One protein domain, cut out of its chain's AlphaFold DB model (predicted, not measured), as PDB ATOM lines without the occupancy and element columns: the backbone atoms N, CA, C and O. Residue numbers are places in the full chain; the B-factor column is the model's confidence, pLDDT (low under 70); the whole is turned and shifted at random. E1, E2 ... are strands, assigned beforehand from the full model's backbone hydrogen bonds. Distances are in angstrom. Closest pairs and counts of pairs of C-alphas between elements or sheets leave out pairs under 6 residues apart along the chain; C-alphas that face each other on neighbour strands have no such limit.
ATOM      1  N   PHE A  12      74.795  54.410  61.090       93.50
ATOM      2  CA  PHE A  12      76.095  53.762  61.202       93.50
ATOM      3  C   PHE A  12      76.764  54.175  62.505       93.50
ATOM      4  O   PHE A  12      76.789  55.359  62.842       93.50
ATOM      5  N   LEU A  13      77.328  53.216  63.234       93.94
ATOM      6  CA  LEU A  13      78.083  53.519  64.447       93.94
ATOM      7  C   LEU A  13      79.277  54.420  64.118       93.94
ATOM      8  O   LEU A  13      80.114  54.046  63.306       93.94
ATOM      9  N   ASN A  14      79.395  55.578  64.762       93.69
ATOM     10  CA  ASN A  14      80.553  56.465  64.569       93.69
ATOM     11  C   ASN A  14      81.735  56.145  65.497       93.69
ATOM     12  O   ASN A  14      82.769  56.793  65.410       93.69
ATOM     13  N   ARG A  15      81.582  55.152  66.380       92.94
ATOM     14  CA  ARG A  15      82.633  54.616  67.249       92.94
ATOM     15  C   ARG A  15      82.331  53.176  67.646       92.94
ATOM     16  O   ARG A  15      81.200  52.717  67.482       92.94
ATOM     17  N   ASN A  16      83.323  52.484  68.196       93.56
ATOM     18  CA  ASN A  16      83.102  51.175  68.804       93.56
ATOM     19  C   ASN A  16      82.204  51.294  70.038       93.56
ATOM     20  O   ASN A  16      82.269  52.276  70.780       93.56
ATOM     21  N   ILE A  17      81.379  50.278  70.266       91.69
ATOM     22  CA  ILE A  17      80.519  50.184  71.443       91.69
ATOM     23  C   ILE A  17      80.575  48.782  72.034       91.69
ATOM     24  O   ILE A  17      80.617  47.788  71.312       91.69
ATOM     25  N   SER A  18      80.493  48.706  73.358       90.06
ATOM     26  CA  SER A  18      80.381  47.445  74.086       90.06
ATOM     27  C   SER A  18      78.944  47.239  74.568       90.06
ATOM     28  O   SER A  18      78.318  48.135  75.136       90.06
ATOM     29  N   SER A  19      78.420  46.039  74.352       82.19
ATOM     30  CA  SER A  19      77.105  45.580  74.792       82.19
ATOM     31  C   SER A  19      77.282  44.248  75.519       82.19
ATOM     32  O   SER A  19      77.231  43.174  74.922       82.19
ATOM     33  N   GLY A  20      77.565  44.318  76.824       86.38
ATOM     34  CA  GLY A  20      77.919  43.138  77.616       86.38
ATOM     35  C   GLY A  20      79.227  42.509  77.128       86.38
ATOM     36  O   GLY A  20      80.245  43.190  77.073       86.38
ATOM     37  N   ALA A  21      79.180  41.226  76.764       91.38
ATOM     38  CA  ALA A  21      80.320  40.453  76.257       91.38
ATOM     39  C   ALA A  21      80.652  40.715  74.774       91.38
ATOM     40  O   ALA A  21      81.592  40.129  74.239       91.38
ATOM     41  N   THR A  22      79.867  41.557  74.095       93.94
ATOM     42  CA  THR A  22      80.002  41.818  72.660       93.94
ATOM     43  C   THR A  22      80.461  43.246  72.399       93.94
ATOM     44  O   THR A  22      79.829  44.198  72.855       93.94
ATOM     45  N   GLU A  23      81.512  43.407  71.605       94.44
ATOM     46  CA  GLU A  23      81.909  44.682  71.015       94.44
ATOM     47  C   GLU A  23      81.420  44.761  69.563       94.44
ATOM     48  O   GLU A  23      81.551  43.806  68.794       94.44
ATOM     49  N   VAL A  24      80.847  45.904  69.184       94.94
ATOM     50  CA  VAL A  24      80.443  46.217  67.809       94.94
ATOM     51  C   VAL A  24      81.233  47.427  67.337       94.94
ATOM     52  O   VAL A  24      81.266  48.461  68.003       94.94
ATOM     53  N   TYR A  25      81.876  47.297  66.184       95.38
ATOM     54  CA  TYR A  25      82.827  48.278  65.685       95.38
ATOM     55  C   TYR A  25      82.148  49.391  64.880       95.38
ATOM     56  O   TYR A  25      81.076  49.193  64.297       95.38
ATOM     57  N   PHE A  26      82.804  50.552  64.791       94.94
ATOM     58  CA  PHE A  26      82.343  51.691  63.984       94.94
ATOM     59  C   PHE A  26      82.082  51.313  62.514       94.94
ATOM     60  O   PHE A  26      82.589  50.310  62.017       94.94
ATOM     61  N   GLY A  27      81.280  52.095  61.796       94.38
ATOM     62  CA  GLY A  27      80.860  51.815  60.421       94.38
ATOM     63  C   GLY A  27      79.894  50.635  60.282       94.38
ATOM     64  O   GLY A  27      79.463  50.330  59.174       94.38
ATOM     65  N   THR A  28      79.527  49.970  61.381       94.56
ATOM     66  CA  THR A  28      78.479  48.947  61.375       94.56
ATOM     67  C   THR A  28      77.115  49.614  61.263       94.56
ATOM     68  O   THR A  28      76.797  50.520  62.037       94.56
ATOM     69  N   GLU A  29      76.311  49.150  60.310       93.19
ATOM     70  CA  GLU A  29      74.927  49.581  60.161       93.19
ATOM     71  C   GLU A  29      74.064  49.040  61.305       93.19
ATOM     72  O   GLU A  29      74.173  47.889  61.737       93.19
ATOM     73  N   THR A  30      73.177  49.897  61.783       91.19
ATOM     74  CA  THR A  30      72.200  49.604  62.817       91.19
ATOM     75  C   THR A  30      70.813  49.882  62.260       91.19
ATOM     76  O   THR A  30      70.580  50.913  61.630       91.19
ATOM     77  N   VAL A  31      69.891  48.951  62.493       89.12
ATOM     78  CA  VAL A  31      68.488  49.056  62.097       89.12
ATOM     79  C   VAL A  31      67.641  48.845  63.336       89.12
ATOM     80  O   VAL A  31      67.745  47.817  64.009       89.12
ATOM     81  N   SER A  32      66.832  49.844  63.672       86.19
ATOM     82  CA  SER A  32      66.013  49.849  64.880       86.19
ATOM     83  C   SER A  32      66.808  49.495  66.152       86.19
ATOM     84  O   SER A  32      66.356  48.697  66.978       86.19
ATOM     85  N   GLY A  33      68.008  50.070  66.313       85.12
ATOM     86  CA  GLY A  33      68.870  49.835  67.482       85.12
ATOM     87  C   GLY A  33      69.499  48.436  67.550       85.12
ATOM     88  O   GLY A  33      69.886  47.976  68.629       85.12
ATOM     89  N   ARG A  34      69.588  47.724  66.420       89.44
ATOM     90  CA  ARG A  34      70.245  46.413  66.327       89.44
ATOM     91  C   ARG A  34      71.236  46.370  65.177       89.44
ATOM     92  O   ARG A  34      70.933  46.852  64.093       89.44
ATOM     93  N   ALA A  35      72.380  45.738  65.408       92.50
ATOM     94  CA  ALA A  35      73.301  45.337  64.352       92.50
ATOM     95  C   ALA A  35      73.016  43.878  63.971       92.50
ATOM     96  O   ALA A  35      72.964  43.004  64.842       92.50
ATOM     97  N   TYR A  36      72.818  43.623  62.679       94.06
ATOM     98  CA  TYR A  36      72.625  42.278  62.136       94.06
ATOM     99  C   TYR A  36      73.948  41.795  61.556       94.06
ATOM    100  O   TYR A  36      74.424  42.338  60.564       94.06
ATOM    101  N   LEU A  37      74.559  40.816  62.215       95.94
ATOM    102  CA  LEU A  37      75.929  40.377  61.948       95.94
ATOM    103  C   LEU A  37      75.982  38.866  61.729       95.94
ATOM    104  O   LEU A  37      75.038  38.155  62.062       95.94
ATOM    105  N   TRP A  38      77.092  38.364  61.197       96.88
ATOM    106  CA  TRP A  38      77.279  36.951  60.864       96.88
ATOM    107  C   TRP A  38      78.426  36.331  61.657       96.88
ATOM    108  O   TRP A  38      79.487  36.929  61.761       96.88
ATOM    109  N   THR A  39      78.241  35.120  62.181       95.94
ATOM    110  CA  THR A  39      79.272  34.392  62.943       95.94
ATOM    111  C   THR A  39      79.303  32.910  62.581       95.94
ATOM    112  O   THR A  39      78.288  32.347  62.158       95.94
ATOM    113  N   ASP A  40      80.451  32.259  62.756       93.44
ATOM    114  CA  ASP A  40      80.621  30.812  62.570       93.44
ATOM    115  C   ASP A  40      80.280  29.984  63.827       93.44
ATOM    116  O   ASP A  40      80.300  28.752  63.778       93.44
ATOM    117  N   LYS A  41      79.928  30.663  64.932       90.75
ATOM    118  CA  LYS A  41      79.676  30.114  66.277       90.75
ATOM    119  C   LYS A  41      80.885  29.492  66.991       90.75
ATOM    120  O   LYS A  41      80.696  28.827  68.004       90.75
ATOM    121  N   LYS A  42      82.102  29.647  66.481       89.56
ATOM    122  CA  LYS A  42      83.290  29.002  67.061       89.56
ATOM    123  C   LYS A  42      84.255  30.003  67.664       89.56
ATOM    124  O   LYS A  42      84.781  29.751  68.742       89.56
ATOM    125  N   HIS A  43      84.486  31.108  66.966       88.31
ATOM    126  CA  HIS A  43      85.640  31.962  67.237       88.31
ATOM    127  C   HIS A  43      85.257  33.370  67.734       88.31
ATOM    128  O   HIS A  43      86.115  34.128  68.171       88.31
ATOM    129  N   GLY A  44      83.958  33.688  67.784       93.25
ATOM    130  CA  GLY A  44      83.446  34.926  68.382       93.25
ATOM    131  C   GLY A  44      83.445  36.134  67.448       93.25
ATOM    132  O   GLY A  44      82.808  37.138  67.767       93.25
ATOM    133  N   GLU A  45      84.077  36.061  66.276       95.88
ATOM    134  CA  GLU A  45      84.034  37.142  65.299       95.88
ATOM    135  C   GLU A  45      82.633  37.302  64.707       95.88
ATOM    136  O   GLU A  45      81.900  36.339  64.433       95.88
ATOM    137  N   LEU A  46      82.280  38.568  64.498       96.31
ATOM    138  CA  LEU A  46      81.021  39.000  63.918       96.31
ATOM    139  C   LEU A  46      81.326  39.775  62.636       96.31
ATOM    140  O   LEU A  46      82.096  40.730  62.668       96.31
ATOM    141  N   TYR A  47      80.722  39.395  61.516       95.00
ATOM    142  CA  TYR A  47      80.987  39.953  60.187       95.00
ATOM    143  C   TYR A  47      79.771  40.681  59.609       95.00
ATOM    144  O   TYR A  47      78.633  40.415  59.996       95.00
ATOM    145  N   SER A  48      80.008  41.582  58.653       91.94
ATOM    146  CA  SER A  48      78.967  42.265  57.870       91.94
ATOM    147  C   SER A  48      78.100  41.307  57.056       91.94
ATOM    148  O   SER A  48      76.926  41.570  56.814       91.94
ATOM    149  N   ASP A  49      78.684  40.197  56.616       91.00
ATOM    150  CA  ASP A  49      78.090  39.281  55.653       91.00
ATOM    151  C   ASP A  49      78.667  37.861  55.820       91.00
ATOM    152  O   ASP A  49      79.717  37.675  56.447       91.00
ATOM    153  N   PRO A  50      78.022  36.834  55.236       87.31
ATOM    154  CA  PRO A  50      78.503  35.457  55.305       87.31
ATOM    155  C   PRO A  50      79.657  35.157  54.330       87.31
ATOM    156  O   PRO A  50      79.959  33.991  54.078       87.31
ATOM    157  N   GLN A  51      80.261  36.169  53.696       86.75
ATOM    158  CA  GLN A  51      81.529  36.066  52.963       86.75
ATOM    159  C   GLN A  51      82.711  36.564  53.807       86.75
ATOM    160  O   GLN A  51      83.845  36.490  53.339       86.75
ATOM    161  N   MET A  52      82.455  37.014  55.044       83.31
ATOM    162  CA  MET A  52      83.458  37.539  55.972       83.31
ATOM    163  C   MET A  52      84.202  38.756  55.414       83.31
ATOM    164  O   MET A  52      85.382  38.949  55.700       83.31
ATOM    165  N   THR A  53      83.528  39.586  54.610       84.25
ATOM    166  CA  THR A  53      84.195  40.703  53.926       84.25
ATOM    167  C   THR A  53      84.778  41.705  54.916       84.25
ATOM    168  O   THR A  53      85.882  42.209  54.711       84.25
ATOM    169  N   ILE A  54      84.030  42.019  55.978       88.94
ATOM    170  CA  ILE A  54      84.432  42.977  57.007       88.94
ATOM    171  C   ILE A  54      83.985  42.456  58.373       88.94
ATOM    172  O   ILE A  54      82.804  42.199  58.596       88.94
ATOM    173  N   GLN A  55      84.925  42.311  59.309       93.38
ATOM    174  CA  GLN A  55      84.602  42.000  60.703       93.38
ATOM    175  C   GLN A  55      84.000  43.239  61.368       93.38
ATOM    176  O   GLN A  55      84.687  44.239  61.494       93.38
ATOM    177  N   ASN A  56      82.751  43.187  61.810       94.75
ATOM    178  CA  ASN A  56      82.009  44.274  62.453       94.75
ATOM    179  C   ASN A  56      81.915  44.148  63.978       94.75
ATOM    180  O   ASN A  56      81.311  45.002  64.623       94.75
ATOM    181  N   GLY A  57      82.500  43.110  64.566       95.19
ATOM    182  CA  GLY A  57      82.554  42.974  66.012       95.19
ATOM    183  C   GLY A  57      83.243  41.701  66.474       95.19
ATOM    184  O   GLY A  57      83.762  40.909  65.677       95.19
ATOM    185  N   PHE A  58      83.211  41.514  67.782       96.38
ATOM    186  CA  PHE A  58      83.692  40.324  68.468       96.38
ATOM    187  C   PHE A  58      82.844  40.085  69.717       96.38
ATOM    188  O   PHE A  58      82.416  41.035  70.372       96.38
ATOM    189  N   THR A  59      82.600  38.825  70.062       95.88
ATOM    190  CA  THR A  59      82.017  38.449  71.350       95.88
ATOM    191  C   THR A  59      82.900  37.437  72.059       95.88
ATOM    192  O   THR A  59      83.368  36.478  71.448       95.88
ATOM    193  N   SER A  60      83.086  37.621  73.364       95.31
ATOM    194  CA  SER A  60      83.716  36.607  74.216       95.31
ATOM    195  C   SER A  60      82.734  35.522  74.671       95.31
ATOM    196  O   SER A  60      83.150  34.538  75.274       95.31
ATOM    197  N   ASP A  61      81.438  35.707  74.414       94.75
ATOM    198  CA  ASP A  61      80.372  34.771  74.768       94.75
ATOM    199  C   ASP A  61      79.454  34.571  73.557       94.75
ATOM    200  O   ASP A  61      78.529  35.350  73.300       94.75
ATOM    201  N   VAL A  62      79.764  33.546  72.763       93.00
ATOM    202  CA  VAL A  62      79.007  33.180  71.559       93.00
ATOM    203  C   VAL A  62      77.624  32.633  71.910       93.00
ATOM    204  O   VAL A  62      76.667  32.877  71.172       93.00
ATOM    205  N   ASP A  63      77.505  31.921  73.028       91.00
ATOM    206  CA  ASP A  63      76.263  31.269  73.443       91.00
ATOM    207  C   ASP A  63      75.205  32.293  73.878       91.00
ATOM    208  O   ASP A  63      74.006  32.048  73.738       91.00
ATOM    209  N   SER A  64      75.636  33.483  74.311       89.44
ATOM    210  CA  SER A  64      74.750  34.615  74.605       89.44
ATOM    211  C   SER A  64      74.152  35.307  73.369       89.44
ATOM    212  O   SER A  64      73.228  36.121  73.502       89.44
ATOM    213  N   LEU A  65      74.645  35.016  72.159       93.12
ATOM    214  CA  LEU A  65      74.192  35.698  70.947       93.12
ATOM    215  C   LEU A  65      72.751  35.328  70.581       93.12
ATOM    216  O   LEU A  65      72.337  34.167  70.554       93.12
ATOM    217  N   ARG A  66      71.979  36.339  70.177       93.94
ATOM    218  CA  ARG A  66      70.612  36.144  69.693       93.94
ATOM    219  C   ARG A  66      70.602  35.812  68.201       93.94
ATOM    220  O   ARG A  66      70.636  36.710  67.362       93.94
ATOM    221  N   PHE A  67      70.484  34.533  67.869       94.56
ATOM    222  CA  PHE A  67      70.370  34.064  66.484       94.56
ATOM    223  C   PHE A  67      69.016  34.421  65.858       94.56
ATOM    224  O   PHE A  67      67.971  34.299  66.498       94.56
ATOM    225  N   THR A  68      69.024  34.832  64.587       95.69
ATOM    226  CA  THR A  68      67.794  35.166  63.835       95.69
ATOM    227  C   THR A  68      67.183  33.954  63.130       95.69
ATOM    228  O   THR A  68      66.039  34.007  62.689       95.69
ATOM    229  N   GLY A  69      67.948  32.864  63.010       94.31
ATOM    230  CA  GLY A  69      67.578  31.653  62.276       94.31
ATOM    231  C   GLY A  69      68.108  31.602  60.839       94.31
ATOM    232  O   GLY A  69      68.122  30.521  60.248       94.31
ATOM    233  N   LYS A  70      68.604  32.714  60.275       95.94
ATOM    234  CA  LYS A  70      69.225  32.687  58.941       95.94
ATOM    235  C   LYS A  70      70.601  32.023  58.983       95.94
ATOM    236  O   LYS A  70      71.387  32.237  59.908       95.94
ATOM    237  N   LYS A  71      70.899  31.251  57.936       95.69
ATOM    238  CA  LYS A  71      72.163  30.533  57.757       95.69
ATOM    239  C   LYS A  71      72.632  30.627  56.309       95.69
ATOM    240  O   LYS A  71      71.827  30.488  55.393       95.69
ATOM    241  N   SER A  72      73.931  30.813  56.100       95.12
ATOM    242  CA  SER A  72      74.549  30.819  54.773       95.12
ATOM    243  C   SER A  72      76.016  30.417  54.868       95.12
ATOM    244  O   SER A  72      76.725  30.913  55.735       95.12
ATOM    245  N   LYS A  73      76.478  29.500  54.006       89.44
ATOM    246  CA  LYS A  73      77.893  29.070  53.917       89.44
ATOM    247  C   LYS A  73      78.550  28.687  55.261       89.44
ATOM    248  O   LYS A  73      79.739  28.895  55.453       89.44
ATOM    249  N   GLY A  74      77.784  28.121  56.197       89.62
ATOM    250  CA  GLY A  74      78.282  27.755  57.534       89.62
ATOM    251  C   GLY A  74      78.228  28.876  58.580       89.62
ATOM    252  O   GLY A  74      78.470  28.595  59.748       89.62
ATOM    253  N   PHE A  75      77.825  30.085  58.192       94.25
ATOM    254  CA  PHE A  75      77.623  31.238  59.067       94.25
ATOM    255  C   PHE A  75      76.157  31.411  59.445       94.25
ATOM    256  O   PHE A  75      75.250  31.032  58.695       94.25
ATOM    257  N   TYR A  76      75.938  32.016  60.605       96.25
ATOM    258  CA  TYR A  76      74.633  32.270  61.198       96.25
ATOM    259  C   TYR A  76      74.468  33.761  61.457       96.25
ATOM    260  O   TYR A  76      75.378  34.397  61.987       96.25
ATOM    261  N   GLU A  77      73.306  34.299  61.104       96.75
ATOM    262  CA  GLU A  77      72.981  35.695  61.388       96.75
ATOM    263  C   GLU A  77      72.532  35.844  62.852       96.75
ATOM    264  O   GLU A  77      71.742  35.048  63.380       96.75
ATOM    265  N   VAL A  78      73.041  36.880  63.508       95.62
ATOM    266  CA  VAL A  78      72.748  37.259  64.889       95.62
ATOM    267  C   VAL A  78      72.297  38.712  64.949       95.62
ATOM    268  O   VAL A  78      72.733  39.547  64.159       95.62
ATOM    269  N   ALA A  79      71.420  39.018  65.899       93.69
ATOM    270  CA  ALA A  79      70.956  40.368  66.173       93.69
ATOM    271  C   ALA A  79      71.565  40.865  67.489       93.69
ATOM    272  O   ALA A  79      71.128  40.475  68.575       93.69
ATOM    273  N   VAL A  80      72.553  41.752  67.393       91.56
ATOM    274  CA  VAL A  80      73.205  42.369  68.552       91.56
ATOM    275  C   VAL A  80      72.472  43.658  68.897       91.56
ATOM    276  O   VAL A  80      72.349  44.559  68.066       91.56
ATOM    277  N   SER A  81      71.957  43.749  70.124       87.38
ATOM    278  CA  SER A  81      71.323  44.984  70.595       87.38
ATOM    279  C   SER A  81      72.400  46.009  70.913       87.38
ATOM    280  O   SER A  81      73.269  45.766  71.751       87.38
ATOM    281  N   VAL A  82      72.316  47.159  70.259       80.94
ATOM    282  CA  VAL A  82      73.244  48.267  70.443       80.94
ATOM    283  C   VAL A  82      72.487  49.364  71.184       80.94
ATOM    284  O   VAL A  82      71.506  49.908  70.689       80.94
TER     285      VAL A  82
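What this domain is: This is residues 12 to 82 of the 156 residues of an uncharacterized protein of Seleniivibrio woodruffii (UniProt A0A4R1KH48). Two small antiparallel sheets lie partly face to face as a sandwich with crossed strands: E1, E2, E5 and E4 make one layer, E3, E7 and E6 the other. E3 and E4 come close between the layers, while E6 lies off at the far edge of its sheet. The printed part has 71 residues, no named helix and seven strands, E1 to E7 along the chain; the class is all strand, with 33 residues in named elements, under half. It is compact, radius of gyration of the C-alphas 10.7 A, spanning 30 by 21 by 20 A.

Where its parts are: Find C-alpha 17 at (80.519, 50.184, 71.443), where E1 runs to 19; E2 follows at 22 to 24. E3, residues 34 to 39, is 15.4 A long. Next come E4, 45 to 47, and E5, 55 to 59, 11.5 A. E6, 67 to 72, is 12.9 A, and E7, 75 to 81, 19.0 A, ends at (71.323, 44.984, 70.595).

How they stand to each other: In the first sheet, look at hairpin E1 and E2: N 17 and O 24 are 2.9 A apart. Across E2 and E5, N 23 and O 58 are at 2.8 A; in hairpin E4 and E5, N 46 and O 57 at 3.0 A. In the other sheet, N 35 of E3 and O 80 of E7 are at 2.9 A, and in hairpin E6 and E7, N 75 and O 72 at 2.8 A. The sheets' strands stand at 82 degrees; the closest C-alphas of E3 and E4 are Trp 38 and Tyr 47, 4.8 A. E6 is apart from E1, E2, E4 and E5.

The domain as a whole: The C-alphas farthest apart, Asn 14 and Gly 74, are at 29.6 A. The printed part has no cut and no long link. Mean pLDDT of the printed part is 92.3; no printed residue is under 70.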